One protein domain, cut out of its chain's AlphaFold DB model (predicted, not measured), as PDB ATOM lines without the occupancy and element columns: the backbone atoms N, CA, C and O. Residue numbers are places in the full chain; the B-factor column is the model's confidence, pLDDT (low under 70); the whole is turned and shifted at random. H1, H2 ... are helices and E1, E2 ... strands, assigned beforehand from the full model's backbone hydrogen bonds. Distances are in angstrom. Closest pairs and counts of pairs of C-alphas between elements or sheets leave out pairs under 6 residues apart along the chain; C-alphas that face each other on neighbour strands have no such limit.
ATOM      1  N   ALA A 100      93.223  12.111 192.188       85.75
ATOM      2  CA  ALA A 100      92.761  13.392 192.713       85.75
ATOM      3  C   ALA A 100      91.334  13.336 193.283       85.75
ATOM      4  O   ALA A 100      91.103  13.796 194.396       85.75
ATOM      5  N   GLU A 101      90.380  12.720 192.582       85.69
ATOM      6  CA  GLU A 101      89.007  12.576 193.089       85.69
ATOM      7  C   GLU A 101      88.975  11.762 194.383       85.69
ATOM      8  O   GLU A 101      88.312  12.128 195.354       85.69
ATOM      9  N   THR A 102      89.733  10.665 194.421       89.38
ATOM     10  CA  THR A 102      89.878   9.860 195.632       89.38
ATOM     11  C   THR A 102      90.586  10.631 196.745       89.38
ATOM     12  O   THR A 102      90.147  10.561 197.890       89.38
ATOM     13  N   PHE A 103      91.608  11.422 196.423       92.25
ATOM     14  CA  PHE A 103      92.299  12.278 197.382       92.25
ATOM     15  C   PHE A 103      91.350  13.267 198.062       92.25
ATOM     16  O   PHE A 103      91.336  13.324 199.289       92.25
ATOM     17  N   PHE A 104      90.520  13.994 197.309       89.88
ATOM     18  CA  PHE A 104      89.615  14.977 197.911       89.88
ATOM     19  C   PHE A 104      88.556  14.325 198.804       89.88
ATOM     20  O   PHE A 104      88.278  14.842 199.881       89.88
ATOM     21  N   LEU A 105      88.034  13.149 198.438       90.50
ATOM     22  CA  LEU A 105      87.123  12.395 199.310       90.50
ATOM     23  C   LEU A 105      87.790  11.994 200.635       90.50
ATOM     24  O   LEU A 105      87.203  12.177 201.701       90.50
ATOM     25  N   VAL A 106      89.023  11.483 200.576       94.69
ATOM     26  CA  VAL A 106      89.800  11.136 201.774       94.69
ATOM     27  C   VAL A 106      90.115  12.386 202.603       94.69
ATOM     28  O   VAL A 106      89.973  12.363 203.824       94.69
ATOM     29  N   SER A 107      90.500  13.490 201.956       94.50
ATOM     30  CA  SER A 107      90.816  14.756 202.621       94.50
ATOM     31  C   SER A 107      89.597  15.334 203.342       94.50
ATOM     32  O   SER A 107      89.736  15.854 204.446       94.50
ATOM     33  N   GLU A 108      88.398  15.207 202.772       93.31
ATOM     34  CA  GLU A 108      87.150  15.616 203.422       93.31
ATOM     35  C   GLU A 108      86.858  14.788 204.681       93.31
ATOM     36  O   GLU A 108      86.428  15.337 205.696       93.31
ATOM     37  N   GLN A 109      87.119  13.476 204.658       96.38
ATOM     38  CA  GLN A 109      86.989  12.643 205.861       96.38
ATOM     39  C   GLN A 109      88.025  13.013 206.921       96.38
ATOM     40  O   GLN A 109      87.679  13.155 208.093       96.38
ATOM     41  N   LEU A 110      89.278  13.235 206.514       96.81
ATOM     42  CA  LEU A 110      90.322  13.726 207.409       96.81
ATOM     43  C   LEU A 110      89.906  15.047 208.072       96.81
ATOM     44  O   LEU A 110      90.047  15.173 209.288       96.81
ATOM     45  N   ARG A 111      89.335  15.990 207.305       96.44
ATOM     46  CA  ARG A 111      88.808  17.251 207.846       96.44
ATOM     47  C   ARG A 111      87.790  16.996 208.952       96.44
ATOM     48  O   ARG A 111      87.958  17.496 210.060       96.44
ATOM     49  N   LYS A 112      86.788  16.156 208.676       96.81
ATOM     50  CA  LYS A 112      85.722  15.820 209.633       96.81
ATOM     51  C   LYS A 112      86.264  15.205 210.921       96.81
ATOM     52  O   LYS A 112      85.830  15.590 212.000       96.81
ATOM     53  N   PHE A 113      87.215  14.273 210.837       97.38
ATOM     54  CA  PHE A 113      87.797  13.674 212.045       97.38
ATOM     55  C   PHE A 113      88.624  14.674 212.853       97.38
ATOM     56  O   PHE A 113      88.603  14.628 214.080       97.38
ATOM     57  N   ARG A 114      89.326  15.599 212.190       96.25
ATOM     58  CA  ARG A 114      90.086  16.658 212.866       96.25
ATOM     59  C   ARG A 114      89.171  17.673 213.546       96.25
ATOM     60  O   ARG A 114      89.433  18.031 214.688       96.25
ATOM     61  N   GLU A 115      88.084  18.072 212.888       96.44
ATOM     62  CA  GLU A 115      87.033  18.923 213.467       96.44
ATOM     63  C   GLU A 115      86.400  18.249 214.695       96.44
ATOM     64  O   GLU A 115      86.383  18.830 215.777       96.44
ATOM     65  N   GLN A 116      86.001  16.978 214.578       96.31
ATOM     66  CA  GLN A 116      85.465  16.206 215.706       96.31
ATOM     67  C   GLN A 116      86.468  16.070 216.855       96.31
ATOM     68  O   GLN A 116      86.097  16.196 218.018       96.31
ATOM     69  N   ALA A 117      87.746  15.823 216.563       94.56
ATOM     70  CA  ALA A 117      88.771  15.762 217.597       94.56
ATOM     71  C   ALA A 117      88.997  17.128 218.262       94.56
ATOM     72  O   ALA A 117      89.206  17.178 219.472       94.56
ATOM     73  N   SER A 118      88.923  18.225 217.500       93.19
ATOM     74  CA  SER A 118      88.984  19.594 218.026       93.19
ATOM     75  C   SER A 118      87.871  19.844 219.039       93.19
ATOM     76  O   SER A 118      88.142  20.348 220.127       93.19
ATOM     77  N   GLU A 119      86.645  19.427 218.715       93.81
ATOM     78  CA  GLU A 119      85.482  19.540 219.599       93.81
ATOM     79  C   GLU A 119      85.611  18.650 220.842       93.81
ATOM     80  O   GLU A 119      85.416  19.119 221.961       93.81
ATOM     81  N   LEU A 120      85.972  17.375 220.667       92.69
ATOM     82  CA  LEU A 120      86.045  16.399 221.760       92.69
ATOM     83  C   LEU A 120      87.183  16.680 222.745       92.69
ATOM     84  O   LEU A 120      87.046  16.400 223.936       92.69
ATOM     85  N   LEU A 121      88.311  17.192 222.253       90.06
ATOM     86  CA  LEU A 121      89.478  17.515 223.074       90.06
ATOM     87  C   LEU A 121      89.474  18.968 223.555       90.06
ATOM     88  O   LEU A 121      90.295  19.317 224.399       90.06
ATOM     89  N   GLU A 122      88.582  19.802 223.015       89.00
ATOM     90  CA  GLU A 122      88.549  21.256 223.215       89.00
ATOM     91  C   GLU A 122      89.901  21.933 222.951       89.00
ATOM     92  O   GLU A 122      90.321  22.865 223.641       89.00
ATOM     93  N   LEU A 123      90.601  21.444 221.928       87.31
ATOM     94  CA  LEU A 123      91.881  21.977 221.483       87.31
ATOM     95  C   LEU A 123      91.715  22.603 220.101       87.31
ATOM     96  O   LEU A 123      91.006  22.035 219.269       87.31
ATOM     97  N   PRO A 124      92.385  23.730 219.810       87.19
ATOM     98  CA  PRO A 124      92.343  24.352 218.494       87.19
ATOM     99  C   PRO A 124      93.161  23.518 217.497       87.19
ATOM    100  O   PRO A 124      94.361  23.725 217.320       87.19
ATOM    101  N   ILE A 125      92.514  22.547 216.851       90.75
ATOM    102  CA  ILE A 125      93.130  21.682 215.841       90.75
ATOM    103  C   ILE A 125      92.780  22.239 214.464       90.75
ATOM    104  O   ILE A 125      91.613  22.447 214.139       90.75
ATOM    105  N   SER A 126      93.796  22.481 213.632       90.50
ATOM    106  CA  SER A 126      93.571  22.939 212.259       90.50
ATOM    107  C   SER A 126      92.780  21.892 211.460       90.50
ATOM    108  O   SER A 126      93.045  20.696 211.608       90.50
ATOM    109  N   PRO A 127      91.871  22.304 210.557       90.12
ATOM    110  CA  PRO A 127      91.032  21.379 209.785       90.12
ATOM    111  C   PRO A 127      91.843  20.476 208.847       90.12
ATOM    112  O   PRO A 127      91.431  19.363 208.542       90.12
ATOM    113  N   PHE A 128      93.028  20.922 208.427       93.62
ATOM    114  CA  PHE A 128      93.942  20.151 207.593       93.62
ATOM    115  C   PHE A 128      95.362  20.166 208.168       93.62
ATOM    116  O   PHE A 128      95.751  21.157 208.805       93.62
ATOM    117  N   PRO A 129      96.153  19.106 207.922       93.94
ATOM    118  CA  PRO A 129      97.597  19.179 208.071       93.94
ATOM    119  C   PRO A 129      98.183  20.111 207.002       93.94
ATOM    120  O   PRO A 129      97.544  20.399 205.980       93.94
ATOM    121  N   LYS A 130      99.407  20.578 207.242       93.94
ATOM    122  CA  LYS A 130     100.158  21.385 206.283       93.94
ATOM    123  C   LYS A 130     101.243  20.567 205.608       93.94
ATOM    124  O   LYS A 130     101.825  19.670 206.210       93.94
ATOM    125  N   VAL A 131     101.521  20.893 204.356       92.88
ATOM    126  CA  VAL A 131     102.554  20.247 203.559       92.88
ATOM    127  C   VAL A 131     103.403  21.316 202.886       92.88
ATOM    128  O   VAL A 131     102.884  22.239 202.257       92.88
ATOM    129  N   SER A 132     104.718  21.171 203.006       91.19
ATOM    130  CA  SER A 132     105.698  21.894 202.200       91.19
ATOM    131  C   SER A 132     106.611  20.912 201.482       91.19
ATOM    132  O   SER A 132     106.722  19.748 201.859       91.19
ATOM    133  N   TRP A 133     107.263  21.353 200.416       89.50
ATOM    134  CA  TRP A 133     108.267  20.553 199.725       89.50
ATOM    135  C   TRP A 133     109.441  21.421 199.299       89.50
ATOM    136  O   TRP A 133     109.370  22.651 199.261       89.50
ATOM    137  N   THR A 134     110.554  20.764 199.014       88.00
ATOM    138  CA  THR A 134     111.733  21.399 198.431       88.00
ATOM    139  C   THR A 134     111.832  21.039 196.957       88.00
ATOM    140  O   THR A 134     111.451  19.941 196.568       88.00
ATOM    141  N   GLU A 135     112.326  21.962 196.136       83.75
ATOM    142  CA  GLU A 135     112.585  21.767 194.710       83.75
ATOM    143  C   GLU A 135     114.040  22.081 194.358       83.75
ATOM    144  O   GLU A 135     114.605  23.076 194.824       83.75
ATOM    145  N   GLU A 136     114.622  21.279 193.469       80.25
ATOM    146  CA  GLU A 136     115.881  21.610 192.801       80.25
ATOM    147  C   GLU A 136     115.662  22.661 191.693       80.25
ATOM    148  O   GLU A 136     114.938  22.462 190.717       80.25
ATOM    149  N   SER A 137     116.330  23.805 191.845       64.62
ATOM    150  CA  SER A 137     116.237  25.031 191.039       64.62
ATOM    151  C   SER A 137     116.919  24.943 189.663       64.62
ATOM    152  O   SER A 137     117.035  25.972 188.990       64.62
ATOM    153  N   GLU A 138     117.397  23.779 189.216       55.78
ATOM    154  CA  GLU A 138     118.006  23.620 187.885       55.78
ATOM    155  C   GLU A 138     116.924  23.644 186.778       55.78
ATOM    156  O   GLU A 138     116.607  22.650 186.123       55.78
ATOM    157  N   GLY A 139     116.276  24.802 186.596       54.53
ATOM    158  CA  GLY A 139     115.257  25.053 185.576       54.53
ATOM    159  C   GLY A 139     114.158  26.028 186.012       54.53
ATOM    160  O   GLY A 139     114.270  26.739 187.006       54.53
ATOM    161  N   THR A 140     113.065  26.069 185.244       52.25
ATOM    162  CA  THR A 140     111.814  26.729 185.648       52.25
ATOM    163  C   THR A 140     111.166  25.920 186.771       52.25
ATOM    164  O   THR A 140     110.613  24.848 186.506       52.25
ATOM    165  N   SER A 141     111.299  26.401 188.008       50.81
ATOM    166  CA  SER A 141     110.512  25.932 189.154       50.81
ATOM    167  C   SER A 141     109.053  26.361 188.982       50.81
ATOM    168  O   SER A 141     108.781  27.406 188.384       50.81
ATOM    169  N   ILE A 142     108.128  25.524 189.454       54.44
ATOM    170  CA  ILE A 142     106.693  25.851 189.493       54.44
ATOM    171  C   ILE A 142     106.366  26.683 190.737       54.44
ATOM    172  O   ILE A 142     105.362  27.394 190.749       54.44
ATOM    173  N   LEU A 143     107.249  26.682 191.743       53.38
ATOM    174  CA  LEU A 143     107.204  27.636 192.841       53.38
ATOM    175  C   LEU A 143     107.499  29.032 192.282       53.38
ATOM    176  O   LEU A 143     108.646  29.446 192.100       53.38
ATOM    177  N   LEU A 144     106.421  29.749 191.966       56.41
ATOM    178  CA  LEU A 144     106.435  31.176 191.675       56.41
ATOM    179  C   LEU A 144     107.126  31.926 192.828       56.41
ATOM    180  O   LEU A 144     107.150  31.462 193.970       56.41
ATOM    181  N   SER A 145     107.655  33.119 192.547       54.62
ATOM    182  CA  SER A 145     108.413  33.949 193.499       54.62
ATOM    183  C   SER A 145     107.649  34.382 194.758       54.62
ATOM    184  O   SER A 145     108.229  35.056 195.601       54.62
ATOM    185  N   ASP A 146     106.386  33.998 194.915       62.47
ATOM    186  CA  ASP A 146     105.552  34.378 196.059       62.47
ATOM    187  C   ASP A 146     105.106  33.144 196.875       62.47
ATOM    188  O   ASP A 146     104.416  33.262 197.886       62.47
ATOM    189  N   LEU A 147     105.501  31.937 196.444       66.00
ATOM    190  CA  LEU A 147     105.100  30.650 197.033       66.00
ATOM    191  C   LEU A 147     106.249  29.908 197.741       66.00
ATOM    192  O   LEU A 147     106.053  28.799 198.240       66.00
ATOM    193  N   TRP A 148     107.437  30.512 197.806       71.31
ATOM    194  CA  TRP A 148     108.637  29.979 198.456       71.31
ATOM    195  C   TRP A 148     108.869  30.655 199.810       71.31
ATOM    196  O   TRP A 148     108.731  31.866 199.949       71.31
ATOM    197  N   GLU A 149     109.226  29.856 200.811       74.00
ATOM    198  CA  GLU A 149     109.558  30.308 202.164       74.00
ATOM    199  C   GLU A 149     111.053  30.618 202.293       74.00
ATOM    200  O   GLU A 149     111.457  31.572 202.955       74.00
ATOM    201  N   SER A 150     111.902  29.799 201.666       74.69
ATOM    202  CA  SER A 150     113.354  29.940 201.774       74.69
ATOM    203  C   SER A 150     114.088  29.383 200.556       74.69
ATOM    204  O   SER A 150     113.576  28.542 199.816       74.69
ATOM    205  N   ARG A 151     115.324  29.852 200.346       75.44
ATOM    206  CA  ARG A 151     116.244  29.331 199.327       75.44
ATOM    207  C   ARG A 151     117.621  29.111 199.919       75.44
ATOM    208  O   ARG A 151     118.197  30.015 200.521       75.44
ATOM    209  N   LYS A 152     118.171  27.923 199.686       75.56
ATOM    210  CA  LYS A 152     119.523  27.542 200.091       75.56
ATOM    211  C   LYS A 152     120.262  26.975 198.883       75.56
ATOM    212  O   LYS A 152     120.100  25.813 198.526       75.56
ATOM    213  N   GLY A 153     121.068  27.814 198.235       77.00
ATOM    214  CA  GLY A 153     121.759  27.445 196.997       77.00
ATOM    215  C   GLY A 153     120.774  27.143 195.863       77.00
ATOM    216  O   GLY A 153     119.969  28.005 195.492       77.00
ATOM    217  N   SER A 154     120.848  25.926 195.319       76.19
ATOM    218  CA  SER A 154     119.939  25.408 194.289       76.19
ATOM    219  C   SER A 154     118.638  24.829 194.853       76.19
ATOM    220  O   SER A 154     117.791  24.437 194.067       76.19
ATOM    221  N   LEU A 155     118.435  24.784 196.171       81.12
ATOM    222  CA  LEU A 155     117.204  24.261 196.765       81.12
ATOM    223  C   LEU A 155     116.259  25.400 197.143       81.12
ATOM    224  O   LEU A 155     116.660  26.347 197.827       81.12
ATOM    225  N   ILE A 156     115.004  25.300 196.709       82.12
ATOM    226  CA  ILE A 156     113.923  26.236 197.041       82.12
ATOM    227  C   ILE A 156     112.891  25.472 197.857       82.12
ATOM    228  O   ILE A 156     112.462  24.406 197.437       82.12
ATOM    229  N   ARG A 157     112.487  26.001 199.011       84.94
ATOM    230  CA  ARG A 157     111.427  25.410 199.828       84.94
ATOM    231  C   ARG A 157     110.136  26.189 199.658       84.94
ATOM    232  O   ARG A 157     110.147  27.416 199.750       84.94
ATOM    233  N   SER A 158     109.040  25.479 199.435       84.88
ATOM    234  CA  SER A 158     107.703  26.053 199.406       84.88
ATOM    235  C   SER A 158     107.299  26.583 200.786       84.88
ATOM    236  O   SER A 158     107.804  26.113 201.805       84.88
ATOM    237  N   LYS A 159     106.347  27.518 200.839       86.69
ATOM    238  CA  LYS A 159     105.611  27.781 202.085       86.69
ATOM    239  C   LYS A 159     104.821  26.544 202.523       86.69
ATOM    240  O   LYS A 159     104.622  25.614 201.736       86.69
ATOM    241  N   ASP A 160     104.358  26.558 203.765       88.44
ATOM    242  CA  ASP A 160     103.438  25.545 204.272       88.44
ATOM    243  C   ASP A 160     102.032  25.793 203.706       88.44
ATOM    244  O   ASP A 160     101.378  26.791 204.017       88.44
ATOM    245  N   PHE A 161     101.577  24.877 202.855       89.12
ATOM    246  CA  PHE A 161     100.236  24.874 202.275       89.12
ATOM    247  C   PHE A 161      99.325  23.950 203.069       89.12
ATOM    248  O   PHE A 161      99.779  22.918 203.559       89.12
ATOM    249  N   ILE A 162      98.030  24.255 203.163       91.69
ATOM    250  CA  ILE A 162      97.077  23.247 203.652       91.69
ATOM    251  C   ILE A 162      97.016  22.074 202.666       91.69
ATOM    252  O   ILE A 162      97.222  22.254 201.467       91.69
ATOM    253  N   LEU A 163      96.730  20.871 203.161       91.69
ATOM    254  CA  LEU A 163      96.790  19.635 202.373       91.69
ATOM    255  C   LEU A 163      96.106  19.705 200.980       91.69
ATOM    256  O   LEU A 163      96.745  19.296 200.008       91.69
ATOM    257  N   PRO A 164      94.883  20.256 200.819       88.88
ATOM    258  CA  PRO A 164      94.266  20.421 199.497       88.88
ATOM    259  C   PRO A 164      95.050  21.332 198.537       88.88
ATOM    260  O   PRO A 164      95.209  21.012 197.359       88.88
ATOM    261  N   GLU A 165      95.579  22.451 199.035       85.62
ATOM    262  CA  GLU A 165      96.405  23.370 198.243       85.62
ATOM    263  C   GLU A 165      97.730  22.710 197.856       85.62
ATOM    264  O   GLU A 165      98.164  22.794 196.708       85.62
ATOM    265  N   ALA A 166      98.352  22.002 198.800       87.81
ATOM    266  CA  ALA A 166      99.579  21.267 198.543       87.81
ATOM    267  C   ALA A 166      99.385  20.221 197.445       87.81
ATOM    268  O   ALA A 166     100.251  20.078 196.589       87.81
ATOM    269  N   PHE A 167      98.242  19.531 197.415       87.56
ATOM    270  CA  PHE A 167      97.924  18.612 196.328       87.56
ATOM    271  C   PHE A 167      97.934  19.322 194.974       87.56
ATOM    272  O   PHE A 167      98.637  18.879 194.071       87.56
ATOM    273  N   LEU A 168      97.238  20.451 194.837       79.38
ATOM    274  CA  LEU A 168      97.204  21.221 193.590       79.38
ATOM    275  C   LEU A 168      98.615  21.640 193.134       79.38
ATOM    276  O   LEU A 168      99.033  21.369 192.003       79.38
ATOM    277  N   PHE A 169      99.372  22.273 194.030       77.69
ATOM    278  CA  PHE A 169     100.681  22.831 193.698       77.69
ATOM    279  C   PHE A 169     101.796  21.793 193.596       77.69
ATOM    280  O   PHE A 169     102.772  22.061 192.907       77.69
ATOM    281  N   ALA A 170     101.675  20.629 194.233       77.88
ATOM    282  CA  ALA A 170     102.702  19.589 194.194       77.88
ATOM    283  C   ALA A 170     102.433  18.526 193.111       77.88
ATOM    284  O   ALA A 170     103.386  17.996 192.547       77.88
ATOM    285  N   SER A 171     101.167  18.270 192.734       76.38
ATOM    286  CA  SER A 171     100.796  17.396 191.586       76.38
ATOM    287  C   SER A 171     101.422  17.845 190.266       76.38
ATOM    288  O   SER A 171     101.745  17.077 189.366       76.38
ATOM    289  N   SER A 172     101.598  19.144 190.224       69.38
ATOM    290  CA  SER A 172     102.233  19.973 189.236       69.38
ATOM    291  C   SER A 172     103.732  19.718 189.051       69.38
ATOM    292  O   SER A 172     104.284  19.861 187.960       69.38
ATOM    293  N   VAL A 173     104.435  19.378 190.124       71.88
ATOM    294  CA  VAL A 173     105.895  19.396 190.153       71.88
ATOM    295  C   VAL A 173     106.438  18.076 189.625       71.88
ATOM    296  O   VAL A 173     105.916  16.998 189.907       71.88
ATOM    297  N   ARG A 174     107.519  18.139 188.836       72.25
ATOM    298  CA  ARG A 174     108.213  16.918 188.409       72.25
ATOM    299  C   ARG A 174     108.756  16.216 189.648       72.25
ATOM    300  O   ARG A 174     109.611  16.778 190.324       72.25
ATOM    301  N   ARG A 175     108.292  14.993 189.911       76.38
ATOM    302  CA  ARG A 175     108.676  14.193 191.085       76.38
ATOM    303  C   ARG A 175     110.191  14.054 191.262       76.38
ATOM    304  O   ARG A 175     110.666  14.095 192.387       76.38
ATOM    305  N   GLU A 176     110.954  13.983 190.169       75.75
ATOM    306  CA  GLU A 176     112.423  13.880 190.199       75.75
ATOM    307  C   GLU A 176     113.104  15.151 190.731       75.75
ATOM    308  O   GLU A 176     114.289  15.137 191.037       75.75
ATOM    309  N   ARG A 177     112.371  16.267 190.819       77.94
ATOM    310  CA  ARG A 177     112.871  17.548 191.326       77.94
ATOM    311  C   ARG A 177     112.542  17.787 192.789       77.94
ATOM    312  O   ARG A 177     112.905  18.851 193.279       77.94
ATOM    313  N   ILE A 178     111.843  16.868 193.456       84.06
ATOM    314  CA  ILE A 178     111.409  17.033 194.844       84.06
ATOM    315  C   ILE A 178     112.296  16.192 195.763       84.06
ATOM    316  O   ILE A 178     112.002  15.018 195.986       84.06
ATOM    317  N   PRO A 179     113.390  16.749 196.309       84.94
ATOM    318  CA  PRO A 179     114.245  16.005 197.227       84.94
ATOM    319  C   PRO A 179     113.599  15.740 198.595       84.94
ATOM    320  O   PRO A 179     113.946  14.747 199.231       84.94
ATOM    321  N   GLU A 180     112.670  16.583 199.054       89.62
ATOM    322  CA  GLU A 180     111.981  16.420 200.344       89.62
ATOM    323  C   GLU A 180     110.531  16.911 200.263       89.62
ATOM    324  O   GLU A 180     110.279  18.015 199.777       89.62
ATOM    325  N   ILE A 181     109.608  16.120 200.812       90.19
ATOM    326  CA  ILE A 181     108.256  16.523 201.208       90.19
ATOM    327  C   ILE A 181     108.205  16.541 202.734       90.19
ATOM    328  O   ILE A 181     108.628  15.592 203.393       90.19
ATOM    329  N   ARG A 182     107.654  17.608 203.301       91.12
ATOM    330  CA  ARG A 182     107.459  17.785 204.732       91.12
ATOM    331  C   ARG A 182     105.980  17.859 205.056       91.12
ATOM    332  O   ARG A 182     105.270  18.720 204.550       91.12
ATOM    333  N   TRP A 183     105.546  16.965 205.930       91.62
ATOM    334  CA  TRP A 183     104.186  16.858 206.426       91.62
ATOM    335  C   TRP A 183     104.124  17.337 207.875       91.62
ATOM    336  O   TRP A 183     104.700  16.714 208.765       91.62
ATOM    337  N   THR A 184     103.415  18.432 208.111       91.12
ATOM    338  CA  THR A 184     103.194  19.026 209.429       91.12
ATOM    339  C   THR A 184     101.764  18.728 209.869       91.12
ATOM    340  O   THR A 184     100.804  19.321 209.380       91.12
ATOM    341  N   GLU A 185     101.613  17.794 210.801       90.06
ATOM    342  CA  GLU A 185     100.314  17.353 211.304       90.06
ATOM    343  C   GLU A 185      99.643  18.427 212.172       90.06
ATOM    344  O   GLU A 185      98.435  18.656 212.056       90.06
ATOM    345  N   LEU A 186     100.428  19.072 213.042       87.88
ATOM    346  CA  LEU A 186      99.993  20.068 214.025       87.88
ATOM    347  C   LEU A 186     101.095  21.118 214.233       87.88
ATOM    348  O   LEU A 186     102.272  20.779 214.327       87.88
ATOM    349  N   GLU A 187     100.725  22.393 214.332       78.25
ATOM    350  CA  GLU A 187     101.698  23.493 214.473       78.25
ATOM    351  C   GLU A 187     102.002  23.845 215.932       78.25
ATOM    352  O   GLU A 187     103.096  24.312 216.250       78.25
ATOM    353  N   ASP A 188     101.036  23.622 216.824       76.06
ATOM    354  CA  ASP A 188     101.131  24.051 218.213       76.06
ATOM    355  C   ASP A 188     101.890  23.026 219.079       76.06
ATOM    356  O   ASP A 188     101.748  21.805 218.961       76.06
ATOM    357  N   LYS A 189     102.697  23.549 220.003       67.44
ATOM    358  CA  LYS A 189     103.359  22.779 221.058       67.44
ATOM    359  C   LYS A 189     102.372  22.298 222.124       67.44
ATOM    360  O   LYS A 189     102.664  21.323 222.812       67.44
ATOM    361  N   THR A 190     101.213  22.943 222.273       64.75
ATOM    362  CA  THR A 190     100.171  22.487 223.210       64.75
ATOM    363  C   THR A 190      99.541  21.160 222.777       64.75
ATOM    364  O   THR A 190      99.118  20.371 223.620       64.75
ATOM    365  N   THR A 191      99.566  20.851 221.480       81.50
ATOM    366  CA  THR A 191      98.973  19.637 220.906       81.50
ATOM    367  C   THR A 191      99.983  18.500 220.714       81.50
ATOM    368  O   THR A 191      99.707  17.549 219.989       81.50
ATOM    369  N   VAL A 192     101.157  18.558 221.360       84.56
ATOM    370  CA  VAL A 192     102.236  17.559 221.193       84.56
ATOM    371  C   VAL A 192     101.793  16.141 221.547       84.56
ATOM    372  O   VAL A 192     102.180  15.210 220.854       84.56
ATOM    373  N   LEU A 193     100.962  15.951 222.579       89.69
ATOM    374  CA  LEU A 193     100.462  14.614 222.941       89.69
ATOM    375  C   LEU A 193      99.531  14.030 221.870       89.69
ATOM    376  O   LEU A 193      99.575  12.834 221.600       89.69
ATOM    377  N   VAL A 194      98.714  14.880 221.241       92.62
ATOM    378  CA  VAL A 194      97.881  14.485 220.096       92.62
ATOM    379  C   VAL A 194      98.781  14.134 218.915       92.62
ATOM    380  O   VAL A 194      98.606  13.096 218.289       92.62
ATOM    381  N   GLY A 195      99.793  14.958 218.659       90.56
ATOM    382  CA  GLY A 195     100.813  14.702 217.653       90.56
ATOM    383  C   GLY A 195     101.546  13.380 217.830       90.56
ATOM    384  O   GLY A 195     101.667  12.629 216.867       90.56
ATOM    385  N   ASP A 196     101.994  13.068 219.049       90.56
ATOM    386  CA  ASP A 196     102.667  11.802 219.368       90.56
ATOM    387  C   ASP A 196     101.727  10.621 219.124       90.56
ATOM    388  O   ASP A 196     102.100   9.677 218.429       90.56
ATOM    389  N   PHE A 197     100.467  10.712 219.567       93.88
ATOM    390  CA  PHE A 197      99.464   9.689 219.270       93.88
ATOM    391  C   PHE A 197      99.306   9.462 217.762       93.88
ATOM    392  O   PHE A 197      99.409   8.328 217.290       93.88
ATOM    393  N   ILE A 198      99.069  10.531 216.992       94.25
ATOM    394  CA  ILE A 198      98.851  10.445 215.544       94.25
ATOM    395  C   ILE A 198     100.104   9.903 214.850       94.25
ATOM    396  O   ILE A 198     100.003   9.024 213.994       94.25
ATOM    397  N   SER A 199     101.290  10.366 215.253       90.00
ATOM    398  CA  SER A 199     102.577   9.885 214.751       90.00
ATOM    399  C   SER A 199     102.774   8.399 214.990       90.00
ATOM    400  O   SER A 199     102.931   7.640 214.030       90.00
ATOM    401  N   ARG A 200     102.662   7.952 216.244       91.06
ATOM    402  CA  ARG A 200     102.818   6.538 216.591       91.06
ATOM    403  C   ARG A 200     101.750   5.666 215.970       91.06
ATOM    404  O   ARG A 200     102.056   4.556 215.557       91.06
ATOM    405  N   ARG A 201     100.513   6.147 215.842       93.06
ATOM    406  CA  ARG A 201      99.453   5.391 215.171       93.06
ATOM    407  C   ARG A 201      99.761   5.197 213.690       93.06
ATOM    408  O   ARG A 201      99.713   4.067 213.203       93.06
ATOM    409  N   SER A 202     100.087   6.282 212.989       92.00
ATOM    410  CA  SER A 202     100.426   6.240 211.565       92.00
ATOM    411  C   SER A 202     101.647   5.360 211.300       92.00
ATOM    412  O   SER A 202     101.594   4.492 210.432       92.00
ATOM    413  N   ILE A 203     102.737   5.575 212.041       89.06
ATOM    414  CA  ILE A 203     103.998   4.848 211.859       89.06
ATOM    415  C   ILE A 203     103.827   3.403 212.327       89.06
ATOM    416  O   ILE A 203     104.067   2.486 211.557       89.06
ATOM    417  N   GLY A 204     103.289   3.180 213.521       88.69
ATOM    418  CA  GLY A 204     103.052   1.850 214.072       88.69
ATOM    419  C   GLY A 204     102.264   0.934 213.144       88.69
ATOM    420  O   GLY A 204     102.666  -0.194 212.863       88.69
ATOM    421  N   LYS A 205     101.137   1.427 212.618       90.44
ATOM    422  CA  LYS A 205     100.246   0.611 211.789       90.44
ATOM    423  C   LYS A 205     100.627   0.594 210.309       90.44
ATOM    424  O   LYS A 205     100.450  -0.441 209.672       90.44
ATOM    425  N   TYR A 206     101.125   1.706 209.766       90.94
ATOM    426  CA  TYR A 206     101.363   1.909 208.329       90.94
ATOM    427  C   TYR A 206     102.790   2.374 207.992       90.94
ATOM    428  O   TYR A 206     103.053   2.797 206.870       90.94
ATOM    429  N   GLY A 207     103.744   2.263 208.915       88.25
ATOM    430  CA  GLY A 207     105.129   2.716 208.728       88.25
ATOM    431  C   GLY A 207     105.829   2.024 207.565       88.25
ATOM    432  O   GLY A 207     106.500   2.677 206.776       88.25
ATOM    433  N   HIS A 208     105.567   0.736 207.374       87.25
ATOM    434  CA  HIS A 208     105.987  -0.015 206.195       87.25
ATOM    435  C   HIS A 208     105.457   0.559 204.863       87.25
ATOM    436  O   HIS A 208     106.206   0.642 203.893       87.25
ATOM    437  N   VAL A 209     104.201   1.027 204.817       90.94
ATOM    438  CA  VAL A 209     103.634   1.725 203.646       90.94
ATOM    439  C   VAL A 209     104.328   3.069 203.442       90.94
ATOM    440  O   VAL A 209     104.696   3.408 202.322       90.94
ATOM    441  N   ILE A 210     104.570   3.821 204.519       88.94
ATOM    442  CA  ILE A 210     105.317   5.088 204.466       88.94
ATOM    443  C   ILE A 210     106.723   4.837 203.886       88.94
ATOM    444  O   ILE A 210     107.125   5.498 202.936       88.94
ATOM    445  N   GLN A 211     107.448   3.821 204.350       87.50
ATOM    446  CA  GLN A 211     108.759   3.439 203.801       87.50
ATOM    447  C   GLN A 211     108.709   2.906 202.361       87.50
ATOM    448  O   GLN A 211     109.691   2.978 201.615       87.50
ATOM    449  N   ALA A 212     107.573   2.360 201.936       89.00
ATOM    450  CA  ALA A 212     107.365   2.018 200.538       89.00
ATOM    451  C   ALA A 212     107.244   3.270 199.673       89.00
ATOM    452  O   ALA A 212     107.742   3.273 198.555       89.00
ATOM    453  N   LEU A 213     106.631   4.340 200.183       88.38
ATOM    454  CA  LEU A 213     106.450   5.603 199.462       88.38
ATOM    455  C   LEU A 213     107.699   6.489 199.480       88.38
ATOM    456  O   LEU A 213     107.929   7.227 198.522       88.38
ATOM    457  N   PHE A 214     108.523   6.382 200.524       85.00
ATOM    458  CA  PHE A 214     109.669   7.260 200.764       85.00
ATOM    459  C   PHE A 214     110.996   6.486 200.834       85.00
ATOM    460  O   PHE A 214     111.037   5.330 201.238       85.00
ATOM    461  N   SER A 215     112.103   7.087 200.390       73.75
ATOM    462  CA  SER A 215     113.398   6.394 200.280       73.75
ATOM    463  C   SER A 215     114.313   6.541 201.502       73.75
ATOM    464  O   SER A 215     115.329   5.857 201.567       73.75
ATOM    465  N   SER A 216     114.016   7.458 202.424       64.94
ATOM    466  CA  SER A 216     114.833   7.730 203.615       64.94
ATOM    467  C   SER A 216     114.178   7.193 204.887       64.94
ATOM    468  O   SER A 216     112.951   7.172 204.992       64.94
ATOM    469  N   GLU A 217     115.001   6.809 205.867       61.62
ATOM    470  CA  GLU A 217     114.540   6.575 207.238       61.62
ATOM    471  C   GLU A 217     113.867   7.844 207.778       61.62
ATOM    472  O   GLU A 217     114.278   8.963 207.465       61.62
ATOM    473  N   ILE A 218     112.781   7.656 208.527       57.97
ATOM    474  CA  ILE A 218     111.950   8.734 209.065       57.97
ATOM    475  C   ILE A 218     112.769   9.450 210.148       57.97
ATOM    476  O   ILE A 218     113.068   8.813 211.158       57.97
ATOM    477  N   PRO A 219     113.145  10.732 209.990       55.44
ATOM    478  CA  PRO A 219     113.891  11.432 211.030       55.44
ATOM    479  C   PRO A 219     113.016  11.609 212.279       55.44
ATOM    480  O   PRO A 219     111.934  12.194 212.204       55.44
ATOM    481  N   GLU A 220     113.484  11.138 213.437       56.31
ATOM    482  CA  GLU A 220     112.818  11.310 214.741       56.31
ATOM    483  C   GLU A 220     113.102  12.697 215.348       56.31
ATOM    484  O   GLU A 220     113.641  12.822 216.445       56.31
ATOM    485  N   GLU A 221     112.784  13.777 214.631       58.66
ATOM    486  CA  GLU A 221     113.087  15.134 215.117       58.66
ATOM    487  C   GLU A 221     111.882  15.811 215.804       58.66
ATOM    488  O   GLU A 221     112.072  16.623 216.713       58.66
ATOM    489  N   ASN A 222     110.637  15.479 215.420       70.94
ATOM    490  CA  ASN A 222     109.403  16.033 216.003       70.94
ATOM    491  C   ASN A 222     108.176  15.134 215.705       70.94
ATOM    492  O   ASN A 222     107.934  14.843 214.537       70.94
ATOM    493  N   PRO A 223     107.335  14.746 216.689       73.44
ATOM    494  CA  PRO A 223     106.136  13.938 216.419       73.44
ATOM    495  C   PRO A 223     105.123  14.630 215.490       73.44
ATOM    496  O   PRO A 223     104.383  13.962 214.770       73.44
ATOM    497  N   ASN A 224     105.109  15.965 215.467       82.62
ATOM    498  CA  ASN A 224     104.190  16.747 214.646       82.62
ATOM    499  C   ASN A 224     104.652  16.921 213.198       82.62
ATOM    500  O   ASN A 224     103.850  17.332 212.365       82.62
ATOM    501  N   VAL A 225     105.930  16.689 212.893       84.38
ATOM    502  CA  VAL A 225     106.508  17.019 211.587       84.38
ATOM    503  C   VAL A 225     107.280  15.832 211.065       84.38
ATOM    504  O   VAL A 225     108.195  15.341 211.716       84.38
ATOM    505  N   ARG A 226     106.952  15.409 209.852       85.44
ATOM    506  CA  ARG A 226     107.621  14.292 209.206       85.44
ATOM    507  C   ARG A 226     108.160  14.743 207.858       85.44
ATOM    508  O   ARG A 226     107.401  15.184 206.999       85.44
ATOM    509  N   ALA A 227     109.476  14.685 207.702       86.62
ATOM    510  CA  ALA A 227     110.161  15.017 206.462       86.62
ATOM    511  C   ALA A 227     110.611  13.729 205.772       86.62
ATOM    512  O   ALA A 227     111.184  12.844 206.407       86.62
ATOM    513  N   TYR A 228     110.333  13.622 204.478       85.56
ATOM    514  CA  TYR A 228     110.556  12.407 203.716       85.56
ATOM    515  C   TYR A 228     111.088  12.703 202.325       85.56
ATOM    516  O   TYR A 228     110.624  13.625 201.656       85.56
ATOM    517  N   ARG A 229     111.990  11.847 201.840       88.69
ATOM    518  CA  ARG A 229     112.368  11.844 200.429       88.69
ATOM    519  C   ARG A 229     111.375  11.002 199.617       88.69
ATOM    520  O   ARG A 229     111.347   9.785 199.822       88.69
ATOM    521  N   PRO A 230     110.573  11.596 198.715       88.19
ATOM    522  CA  PRO A 230     109.628  10.850 197.886       88.19
ATOM    523  C   PRO A 230     110.359   9.861 196.980       88.19
ATOM    524  O   PRO A 230     111.393  10.189 196.393       88.19
ATOM    525  N   ARG A 231     109.827   8.642 196.828       88.12
ATOM    526  CA  ARG A 231     110.350   7.723 195.813       88.12
ATOM    527  C   ARG A 231     109.931   8.186 194.428       88.12
ATOM    528  O   ARG A 231     108.748   8.355 194.144       88.12
ATOM    529  N   GLU A 232     110.901   8.259 193.527       84.25
ATOM    530  CA  GLU A 232     110.687   8.680 192.139       84.25
ATOM    531  C   GLU A 232     109.801   7.721 191.332       84.25
ATOM    532  O   GLU A 232     109.357   8.075 190.247       84.25
ATOM    533  N   ILE A 233     109.529   6.507 191.824       84.25
ATOM    534  CA  ILE A 233     108.621   5.562 191.156       84.25
ATOM    535  C   ILE A 233     107.144   5.951 191.302       84.25
ATOM    536  O   ILE A 233     106.339   5.562 190.459       84.25
ATOM    537  N   PHE A 234     106.788   6.754 192.311       88.56
ATOM    538  CA  PHE A 234     105.416   7.190 192.558       88.56
ATOM    539  C   PHE A 234     105.251   8.675 192.261       88.56
ATOM    540  O   PHE A 234     106.124   9.496 192.541       88.56
ATOM    541  N   SER A 235     104.113   9.048 191.701       87.25
ATOM    542  CA  SER A 235     103.710  10.434 191.546       87.25
ATOM    543  C   SER A 235     103.439  11.068 192.915       87.25
ATOM    544  O   SER A 235     103.009  10.409 193.863       87.25
ATOM    545  N   VAL A 236     103.698  12.370 193.028       86.94
ATOM    546  CA  VAL A 236     103.397  13.145 194.241       86.94
ATOM    547  C   VAL A 236     101.913  13.062 194.639       86.94
ATOM    548  O   VAL A 236     101.654  12.815 195.816       86.94
ATOM    549  N   PRO A 237     100.934  13.162 193.707       88.88
ATOM    550  CA  PRO A 237      99.518  12.966 194.027       88.88
ATOM    551  C   PRO A 237      99.238  11.635 194.733       88.88
ATOM    552  O   PRO A 237      98.503  11.594 195.718       88.88
ATOM    553  N   PHE A 238      99.839  10.544 194.245       91.75
ATOM    554  CA  PHE A 238      99.655   9.210 194.815       91.75
ATOM    555  C   PHE A 238     100.205   9.119 196.240       91.75
ATOM    556  O   PHE A 238      99.557   8.576 197.136       91.75
ATOM    557  N   GLN A 239     101.391   9.689 196.458       92.25
ATOM    558  CA  GLN A 239     102.023   9.726 197.774       92.25
ATOM    559  C   GLN A 239     101.180  10.541 198.764       92.25
ATOM    560  O   GLN A 239     100.909  10.063 199.863       92.25
ATOM    561  N   LEU A 240     100.686  11.717 198.355       93.12
ATOM    562  CA  LEU A 240      99.809  12.550 199.184       93.12
ATOM    563  C   LEU A 240      98.478  11.862 199.506       93.12
ATOM    564  O   LEU A 240      98.021  11.956 200.643       93.12
ATOM    565  N   LEU A 241      97.878  11.138 198.554       94.38
ATOM    566  CA  LEU A 241      96.673  10.335 198.790       94.38
ATOM    567  C   LEU A 241      96.885   9.305 199.901       94.38
ATOM    568  O   LEU A 241      96.086   9.238 200.837       94.38
ATOM    569  N   LEU A 242      97.949   8.507 199.819       95.00
ATOM    570  CA  LEU A 242      98.205   7.486 200.831       95.00
ATOM    571  C   LEU A 242      98.581   8.100 202.180       95.00
ATOM    572  O   LEU A 242      98.076   7.643 203.204       95.00
ATOM    573  N   SER A 243      99.383   9.167 202.205       94.56
ATOM    574  CA  SER A 243      99.672   9.905 203.441       94.56
ATOM    575  C   SER A 243      98.402  10.473 204.084       94.56
ATOM    576  O   SER A 243      98.218  10.333 205.294       94.56
ATOM    577  N   ALA A 244      97.489  11.038 203.288       95.88
ATOM    578  CA  ALA A 244      96.204  11.538 203.764       95.88
ATOM    579  C   ALA A 244      95.323  10.413 204.327       95.88
ATOM    580  O   ALA A 244      94.741  10.578 205.394       95.88
ATOM    581  N   ALA A 245      95.269   9.255 203.663       96.25
ATOM    582  CA  ALA A 245      94.490   8.110 204.131       96.25
ATOM    583  C   ALA A 245      95.049   7.519 205.439       96.25
ATOM    584  O   ALA A 245      94.289   7.169 206.340       96.25
ATOM    585  N   ILE A 246      96.378   7.462 205.579       95.50
ATOM    586  CA  ILE A 246      97.047   7.038 206.819       95.50
ATOM    587  C   ILE A 246      96.765   8.030 207.956       95.50
ATOM    588  O   ILE A 246      96.483   7.610 209.080       95.50
ATOM    589  N   SER A 247      96.824   9.336 207.679       95.62
ATOM    590  CA  SER A 247      96.474  10.367 208.664       95.62
ATOM    591  C   SER A 247      94.995  10.260 209.064       95.62
ATOM    592  O   SER A 247      94.690  10.235 210.255       95.62
ATOM    593  N   ALA A 248      94.082  10.076 208.102       97.19
ATOM    594  CA  ALA A 248      92.653   9.901 208.366       97.19
ATOM    595  C   ALA A 248      92.375   8.715 209.301       97.19
ATOM    596  O   ALA A 248      91.598   8.855 210.241       97.19
ATOM    597  N   GLU A 249      93.062   7.582 209.114       97.00
ATOM    598  CA  GLU A 249      92.950   6.424 210.015       97.00
ATOM    599  C   GLU A 249      93.423   6.715 211.431       97.00
ATOM    600  O   GLU A 249      92.798   6.265 212.396       97.00
ATOM    601  N   ALA A 250      94.499   7.486 211.569       96.25
ATOM    602  CA  ALA A 250      95.001   7.849 212.878       96.25
ATOM    603  C   ALA A 250      94.029   8.774 213.625       96.25
ATOM    604  O   ALA A 250      93.741   8.541 214.802       96.25
ATOM    605  N   TRP A 251      93.470   9.767 212.929       97.50
ATOM    606  CA  TRP A 251      92.487  10.691 213.494       97.50
ATOM    607  C   TRP A 251      91.161  10.020 213.825       97.50
ATOM    608  O   TRP A 251      90.644  10.202 214.924       97.50
ATOM    609  N   GLU A 252      90.640   9.185 212.931       97.62
ATOM    610  CA  GLU A 252      89.452   8.375 213.198       97.62
ATOM    611  C   GLU A 252      89.647   7.508 214.449       97.62
ATOM    612  O   GLU A 252      88.735   7.385 215.275       97.62
ATOM    613  N   ARG A 253      90.839   6.916 214.630       97.19
ATOM    614  CA  ARG A 253      91.103   6.097 215.814       97.19
ATOM    615  C   ARG A 253      91.150   6.925 217.094       97.19
ATOM    616  O   ARG A 253      90.626   6.464 218.106       97.19
ATOM    617  N   LEU A 254      91.740   8.120 217.054       96.69
ATOM    618  CA  LEU A 254      91.724   9.047 218.185       96.69
ATOM    619  C   LEU A 254      90.289   9.430 218.563       96.69
ATOM    620  O   LEU A 254      89.899   9.274 219.717       96.69
ATOM    621  N   VAL A 255      89.490   9.854 217.580       97.31
ATOM    622  CA  VAL A 255      88.074  10.196 217.774       97.31
ATOM    623  C   VAL A 255      87.307   9.018 218.372       97.31
ATOM    624  O   VAL A 255      86.558   9.196 219.329       97.31
ATOM    625  N   SER A 256      87.541   7.803 217.870       96.56
ATOM    626  CA  SER A 256      86.918   6.593 218.413       96.56
ATOM    627  C   SER A 256      87.243   6.404 219.897       96.56
ATOM    628  O   SER A 256      86.330   6.190 220.686       96.56
ATOM    629  N   TYR A 257      88.509   6.549 220.309       95.50
ATOM    630  CA  TYR A 257      88.881   6.462 221.726       95.50
ATOM    631  C   TYR A 257      88.207   7.538 222.579       95.50
ATOM    632  O   TYR A 257      87.691   7.237 223.658       95.50
ATOM    633  N   CYS A 258      88.156   8.777 222.088       93.69
ATOM    634  CA  CYS A 258      87.471   9.870 222.772       93.69
ATOM    635  C   CYS A 258      85.973   9.579 222.965       93.69
ATOM    636  O   CYS A 258      85.434   9.841 224.038       93.69
ATOM    637  N   LEU A 259      85.306   9.009 221.959       93.88
ATOM    638  CA  LEU A 259      83.880   8.673 222.024       93.88
ATOM    639  C   LEU A 259      83.588   7.437 222.889       93.88
ATOM    640  O   LEU A 259      82.559   7.411 223.571       93.88
ATOM    641  N   GLU A 260      84.467   6.432 222.851       94.19
ATOM    642  CA  GLU A 260      84.363   5.181 223.615       94.19
ATOM    643  C   GLU A 260      84.601   5.414 225.115       94.19
ATOM    644  O   GLU A 260      83.795   4.980 225.939       94.19
ATOM    645  N   GLU A 261      85.686   6.105 225.480       92.69
ATOM    646  CA  GLU A 261      86.082   6.285 226.884       92.69
ATOM    647  C   GLU A 261      85.510   7.558 227.524       92.69
ATOM    648  O   GLU A 261      85.400   7.612 228.747       92.69
ATOM    649  N   ARG A 262      85.134   8.568 226.721       89.00
ATOM    650  CA  ARG A 262      84.598   9.872 227.169       89.00
ATOM    651  C   ARG A 262      85.385  10.471 228.344       89.00
ATOM    652  O   ARG A 262      84.802  10.718 229.404       89.00
ATOM    653  N   PRO A 263      86.705  10.670 228.190       88.38
ATOM    654  CA  PRO A 263      87.536  11.132 229.290       88.38
ATOM    655  C   PRO A 263      87.103  12.520 229.773       88.38
ATOM    656  O   PRO A 263      86.727  13.383 228.978       88.38
ATOM    657  N   HIS A 264      87.192  12.754 231.083       88.44
ATOM    658  CA  HIS A 264      87.082  14.103 231.626       88.44
ATOM    659  C   HIS A 264      88.288  14.943 231.186       88.44
ATOM    660  O   HIS A 264      89.376  14.408 230.981       88.44
ATOM    661  N   LYS A 265      88.111  16.266 231.069       84.44
ATOM    662  CA  LYS A 265      89.148  17.183 230.552       84.44
ATOM    663  C   LYS A 265      90.480  17.075 231.288       84.44
ATOM    664  O   LYS A 265      91.534  17.124 230.663       84.44
ATOM    665  N   GLU A 266      90.416  16.909 232.604       88.69
ATOM    666  CA  GLU A 266      91.584  16.800 233.483       88.69
ATOM    667  C   GLU A 266      92.413  15.536 233.188       88.69
ATOM    668  O   GLU A 266      93.635  15.558 233.318       88.69
ATOM    669  N   ASP A 267      91.769  14.482 232.676       90.50
ATOM    670  CA  ASP A 267      92.382  13.176 232.416       90.50
ATOM    671  C   ASP A 267      92.859  13.009 230.963       90.50
ATOM    672  O   ASP A 267      93.551  12.039 230.648       90.50
ATOM    673  N   ILE A 268      92.509  13.929 230.050       89.12
ATOM    674  CA  ILE A 268      92.812  13.812 228.608       89.12
ATOM    675  C   ILE A 268      94.309  13.592 228.370       89.12
ATOM    676  O   ILE A 268      94.695  12.747 227.563       89.12
ATOM    677  N   ALA A 269      95.165  14.325 229.083       90.19
ATOM    678  CA  ALA A 269      96.611  14.224 228.914       90.19
ATOM    679  C   ALA A 269      97.156  12.845 229.326       90.19
ATOM    680  O   ALA A 269      98.043  12.308 228.661       90.19
ATOM    681  N   GLU A 270      96.632  12.260 230.406       92.44
ATOM    682  CA  GLU A 270      97.008  10.913 230.845       92.44
ATOM    683  C   GLU A 270      96.487   9.859 229.863       92.44
ATOM    684  O   GLU A 270      97.239   8.986 229.428       92.44
ATOM    685  N   ARG A 271      95.235  10.006 229.419       93.25
ATOM    686  CA  ARG A 271      94.601   9.105 228.450       93.25
ATOM    687  C   ARG A 271      95.333   9.085 227.119       93.25
ATOM    688  O   ARG A 271      95.613   8.003 226.613       93.25
ATOM    689  N   LEU A 272      95.731  10.245 226.596       92.62
ATOM    690  CA  LEU A 272      96.540  10.334 225.381       92.62
ATOM    691  C   LEU A 272      97.860   9.571 225.520       92.62
ATOM    692  O   LEU A 272      98.222   8.848 224.595       92.62
ATOM    693  N   LYS A 273      98.551   9.653 226.665       93.69
ATOM    694  CA  LYS A 273      99.778   8.870 226.905       93.69
ATOM    695  C   LYS A 273      99.490   7.371 226.892       93.69
ATOM    696  O   LYS A 273     100.120   6.641 226.133       93.69
ATOM    697  N   THR A 274      98.484   6.926 227.644       93.81
ATOM    698  CA  THR A 274      98.094   5.511 227.690       93.81
ATOM    699  C   THR A 274      97.660   4.983 226.322       93.81
ATOM    700  O   THR A 274      97.994   3.860 225.948       93.81
ATOM    701  N   TRP A 275      96.905   5.763 225.548       94.69
ATOM    702  CA  TRP A 275      96.507   5.374 224.198       94.69
ATOM    703  C   TRP A 275      97.697   5.338 223.248       94.69
ATOM    704  O   TRP A 275      97.760   4.446 222.408       94.69
ATOM    705  N   THR A 276      98.649   6.254 223.397       92.44
ATOM    706  CA  THR A 276      99.876   6.302 222.596       92.44
ATOM    707  C   THR A 276     100.765   5.083 222.854       92.44
ATOM    708  O   THR A 276     101.270   4.485 221.908       92.44
ATOM    709  N   GLU A 277     100.894   4.647 224.108       91.94
ATOM    710  CA  GLU A 277     101.635   3.433 224.491       91.94
ATOM    711  C   GLU A 277     100.988   2.140 223.974       91.94
ATOM    712  O   GLU A 277     101.677   1.158 223.725       91.94
ATOM    713  N   LYS A 278      99.665   2.135 223.776       90.88
ATOM    714  CA  LYS A 278      98.928   0.999 223.196       90.88
ATOM    715  C   LYS A 278      99.053   0.903 221.672       90.88
ATOM    716  O   LYS A 278      98.463  -0.006 221.084       90.88
ATOM    717  N   GLN A 279      99.724   1.853 221.015       90.31
ATOM    718  CA  GLN A 279      99.882   1.798 219.565       90.31
ATOM    719  C   GLN A 279     100.845   0.682 219.155       90.31
ATOM    720  O   GLN A 279     101.800   0.405 219.876       90.31
ATOM    721  N   PRO A 280     100.577   0.010 218.021       83.50
ATOM    722  CA  PRO A 280     101.424  -1.084 217.564       83.50
ATOM    723  C   PRO A 280     102.837  -0.584 217.252       83.50
ATOM    724  O   PRO A 280     103.007   0.523 216.745       83.50
ATOM    725  N   GLU A 281     103.843  -1.417 217.505       81.81
ATOM    726  CA  GLU A 281     105.190  -1.198 216.981       81.81
ATOM    727  C   GLU A 281     105.246  -1.604 215.501       81.81
ATOM    728  O   GLU A 281     104.495  -2.471 215.048       81.81
ATOM    729  N   THR A 282     106.101  -0.939 214.721       73.06
ATOM    730  CA  THR A 282     106.159  -1.164 213.268       73.06
ATOM    731  C   THR A 282     106.981  -2.403 212.936       73.06
ATOM    732  O   THR A 282     108.134  -2.507 213.340       73.06
ATOM    733  N   GLU A 283     106.440  -3.286 212.099       67.12
ATOM    734  CA  GLU A 283     107.217  -4.324 211.415       67.12
ATOM    735  C   GLU A 283     107.775  -3.750 210.099       67.12
ATOM    736  O   GLU A 283     107.026  -3.481 209.157       67.12
ATOM    737  N   LEU A 284     109.088  -3.508 210.043       63.75
ATOM    738  CA  LEU A 284     109.751  -2.750 208.966       63.75
ATOM    739  C   LEU A 284     110.090  -3.582 207.708       63.75
ATOM    740  O   LEU A 284     110.687  -3.069 206.765       63.75
ATOM    741  N   ASP A 285     109.686  -4.852 207.649       61.78
ATOM    742  CA  ASP A 285     110.213  -5.811 206.659       61.78
ATOM    743  C   ASP A 285     109.460  -5.873 205.314       61.78
ATOM    744  O   ASP A 285     109.827  -6.655 204.433       61.78
ATOM    745  N   SER A 286     108.404  -5.079 205.100       65.31
ATOM    746  CA  SER A 286     107.500  -5.300 203.952       65.31
ATOM    747  C   SER A 286     107.749  -4.440 202.704       65.31
ATOM    748  O   SER A 286     107.191  -4.763 201.655       65.31
ATOM    749  N   GLY A 287     108.630  -3.429 202.722       77.94
ATOM    750  CA  GLY A 287     109.052  -2.680 201.517       77.94
ATOM    751  C   GLY A 287     107.899  -2.311 200.562       77.94
ATOM    752  O   GLY A 287     106.805  -1.991 201.014       77.94
ATOM    753  N   ILE A 288     108.086  -2.417 199.236       86.75
ATOM    754  CA  ILE A 288     107.006  -2.194 198.242       86.75
ATOM    755  C   ILE A 288     105.827  -3.168 198.409       86.75
ATOM    756  O   ILE A 288     104.693  -2.823 198.077       86.75
ATOM    757  N   ARG A 289     106.059  -4.379 198.936       88.38
ATOM    758  CA  ARG A 289     105.003  -5.394 199.098       88.38
ATOM    759  C   ARG A 289     103.872  -4.903 199.998       88.38
ATOM    760  O   ARG A 289     102.723  -5.245 199.732       88.38
ATOM    761  N   SER A 290     104.180  -4.030 200.957       88.31
ATOM    762  CA  SER A 290     103.209  -3.347 201.820       88.31
ATOM    763  C   SER A 290     102.041  -2.688 201.075       88.31
ATOM    764  O   SER A 290     100.913  -2.677 201.567       88.31
ATOM    765  N   LEU A 291     102.284  -2.164 199.868       89.88
ATOM    766  CA  LEU A 291     101.280  -1.474 199.054       89.88
ATOM    767  C   LEU A 291     100.239  -2.431 198.459       89.88
ATOM    768  O   LEU A 291      99.154  -2.001 198.077       89.88
ATOM    769  N   PHE A 292     100.561  -3.724 198.404       88.75
ATOM    770  CA  PHE A 292      99.704  -4.786 197.875       88.75
ATOM    771  C   PHE A 292      98.997  -5.577 198.976       88.75
ATOM    772  O   PHE A 292      98.172  -6.441 198.682       88.75
ATOM    773  N   GLU A 293      99.313  -5.308 200.242       88.81
ATOM    774  CA  GLU A 293      98.652  -5.957 201.363       88.81
ATOM    775  C   GLU A 293      97.199  -5.495 201.476       88.81
ATOM    776  O   GLU A 293      96.884  -4.312 201.334       88.81
ATOM    777  N   GLU A 294      96.307  -6.428 201.807       86.88
ATOM    778  CA  GLU A 294      94.865  -6.174 201.895       86.88
ATOM    779  C   GLU A 294      94.540  -5.001 202.840       86.88
ATOM    780  O   GLU A 294      93.686  -4.174 202.534       86.88
ATOM    781  N   ARG A 295      95.278  -4.857 203.952       87.81
ATOM    782  CA  ARG A 295      95.100  -3.739 204.896       87.81
ATOM    783  C   ARG A 295      95.353  -2.362 204.276       87.81
ATOM    784  O   ARG A 295      94.745  -1.388 204.717       87.81
ATOM    785  N   THR A 296      96.251  -2.279 203.296       88.56
ATOM    786  CA  THR A 296      96.600  -1.042 202.591       88.56
ATOM    787  C   THR A 296      95.618  -0.804 201.454       88.56
ATOM    788  O   THR A 296      95.136   0.312 201.285       88.56
ATOM    789  N   VAL A 297      95.238  -1.865 200.734       86.69
ATOM    790  CA  VAL A 297      94.210  -1.804 199.683       86.69
ATOM    791  C   VAL A 297      92.886  -1.274 200.232       86.69
ATOM    792  O   VAL A 297      92.299  -0.369 199.646       86.69
ATOM    793  N   LEU A 298      92.456  -1.773 201.392       90.00
ATOM    794  CA  LEU A 298      91.208  -1.354 202.032       90.00
ATOM    795  C   LEU A 298      91.280   0.041 202.674       90.00
ATOM    796  O   LEU A 298      90.239   0.622 202.968       90.00
ATOM    797  N   LEU A 299      92.478   0.591 202.904       92.25
ATOM    798  CA  LEU A 299      92.643   1.876 203.587       92.25
ATOM    799  C   LEU A 299      92.008   3.029 202.798       92.25
ATOM    800  O   LEU A 299      91.301   3.857 203.366       92.25
ATOM    801  N   VAL A 300      92.251   3.075 201.487       90.12
ATOM    802  CA  VAL A 300      91.712   4.125 200.609       90.12
ATOM    803  C   VAL A 300      90.199   3.964 200.439       90.12
ATOM    804  O   VAL A 300      89.437   4.927 200.537       90.12
ATOM    805  N   ASP A 301      89.753   2.730 200.235       89.12
ATOM    806  CA  ASP A 301      88.344   2.379 200.064       89.12
ATOM    807  C   ASP A 301      87.505   2.766 201.295       89.12
ATOM    808  O   ASP A 301      86.433   3.365 201.160       89.12
ATOM    809  N   LYS A 302      88.052   2.543 202.499       92.75
ATOM    810  CA  LYS A 302      87.427   2.899 203.779       92.75
ATOM    811  C   LYS A 302      86.971   4.357 203.829       92.75
ATOM    812  O   LYS A 302      85.837   4.633 204.212       92.75
ATOM    813  N   PHE A 303      87.832   5.291 203.426       90.25
ATOM    814  CA  PHE A 303      87.548   6.730 203.512       90.25
ATOM    815  C   PHE A 303      86.847   7.297 202.278       90.25
ATOM    816  O   PHE A 303      86.430   8.451 202.277       90.25
ATOM    817  N   THR A 304      86.660   6.486 201.241       85.25
ATOM    818  CA  THR A 304      85.824   6.849 200.092       85.25
ATOM    819  C   THR A 304      84.416   6.257 200.174       85.25
ATOM    820  O   THR A 304      83.571   6.608 199.352       85.25
ATOM    821  N   GLY A 305      84.142   5.390 201.159       79.56
ATOM    822  CA  GLY A 305      82.862   4.690 201.303       79.56
ATOM    823  C   GLY A 305      82.633   3.631 200.220       79.56
ATOM    824  O   GLY A 305      81.489   3.353 199.861       79.56
ATOM    825  N   ARG A 306      83.716   3.083 199.658       77.19
ATOM    826  CA  ARG A 306      83.697   2.139 198.530       77.19
ATOM    827  C   ARG A 306      84.247   0.776 198.924       77.19
ATOM    828  O   ARG A 306      84.817   0.626 199.993       77.19
ATOM    829  N   ASN A 307      84.066  -0.199 198.031       77.62
ATOM    830  CA  ASN A 307      84.534  -1.584 198.174       77.62
ATOM    831  C   ASN A 307      85.149  -2.133 196.866       77.62
ATOM    832  O   ASN A 307      85.197  -3.346 196.666       77.62
ATOM    833  N   ASP A 308      85.542  -1.265 195.930       79.69
ATOM    834  CA  ASP A 308      86.001  -1.646 194.587       79.69
ATOM    835  C   ASP A 308      87.525  -1.825 194.466       79.69
ATOM    836  O   ASP A 308      88.017  -2.054 193.363       79.69
ATOM    837  N   ARG A 309      88.270  -1.799 195.582       83.56
ATOM    838  CA  ARG A 309      89.717  -2.060 195.670       83.56
ATOM    839  C   ARG A 309      90.509  -1.224 194.676       83.56
ATOM    840  O   ARG A 309      91.173  -1.749 193.782       83.56
TER     841      ARG A 309
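AT A GLANCE: This is residues 100 to 309 of the 405 residues of an uncharacterized protein of Leptospira fluminis (UniProt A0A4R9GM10). A twisted sheet of five strands reaches out at one end of a helical body whose core is the long helix H4, with H1 and H3 packed on different sides of it. H2 covers part of one face of the sheet, H7 crosses H4, and H5 and H6 pack on two separate parts of the kinked H3. The printed part has 210 residues, with seven named helices and five named strands in the order H1 E1 E2 E3 H2 E4 H3 E5 H4 H5 H6 H7; the antiparallel sheet runs E2 E3 E1 E4 E5, and the class is mixed. It is compact, with a radius of gyration of the C-alphas of 17.1 A, and elongated, spanning 55 by 36 by 30 A.

HOW THE PARTS SIT: Across the sheet come E2, residues 148 to 152, E3, 155 to 158, E1, 130 to 136, E4, 180 to 184, and E5, 225 to 228. Within hydrogen-bond range are N 149 and O 157 in the hairpin E2 and E3, 2.8 A, N 135 and O 156 between E1 and E3, 2.8 A, N 132 and O 182 between E1 and E4, 2.9 A, and N 183 and O 226 between E4 and E5, 2.8 A. H2, residues 163 to 171, is on the sheet at a height of 9.0 A and runs along E1, at 4 degrees on the local plane. E3, H2 and E4 form a split strand-helix-strand unit, its two strands running the same way with E1 between them, and its crossover is right-handed. The hub H4, residues 236 to 261, only grazes the sheet with residues 236 to 244, and its residues 236 to 240 alone touch H2, closest at the C-alphas of Pro 237 and Ser 171, 5.2 A. H1, residues 100 to 121, touches H4 at a shallow tilt of 29 degrees, the same way, with the closest C-alphas, Leu 110 and Ala 248, 4.6 A apart. H3, residues 192 to 213, touches H4 at a steep tilt of 41 degrees, opposite ways, with Ile 198 and Ala 250 closest, their C-alphas 5.4 A apart. H7, residues 294 to 304, touches H4 about perpendicular, at 81 degrees, closest at the C-alphas of Val 300 and Ala 245, 6.0 A. H3 has a kink of 77 degrees near residue 206; its residues 193 to 201 alone touch H5, residues 265 to 277, closest at the C-alphas of Phe 197 and Thr 276, 4.8 A, and its residues 207 to 213 alone touch H6, residues 284 to 292, closest at those of Ala 212 and Ile 288, 4.8 A. Every O i to N i+4 pair is within hydrogen-bond range in H1, H2 and H4, against 16 of 18 in H3, 7 of 9 in H5, 1 of 5 in H6 and 3 of 7 in H7, where O i to N i+3 gives 4 of 6 in H6 and 5 of 8 in H7.

IN THESE COORDINATES: H1 begins at C-alpha 100, (92.761, 13.392, 192.713), and is 30.8 A long; H4, 37.6 A, ends at C-alpha 261, (86.082, 6.285, 226.884). E1 measures 20.7 A, H3 25.2 A and H5 19.5 A.

THE WHOLE: The C-alphas farthest apart, those of Gly 139 and His 264, are 55.1 A apart. The printed part has no cut, and the links E1 to E2 and H3 to E5 are long. The mean pLDDT of the printed part is 85.0; residues 137 to 147, 172, 189 to 190, 216 to 221 and 283 to 286 are under 70.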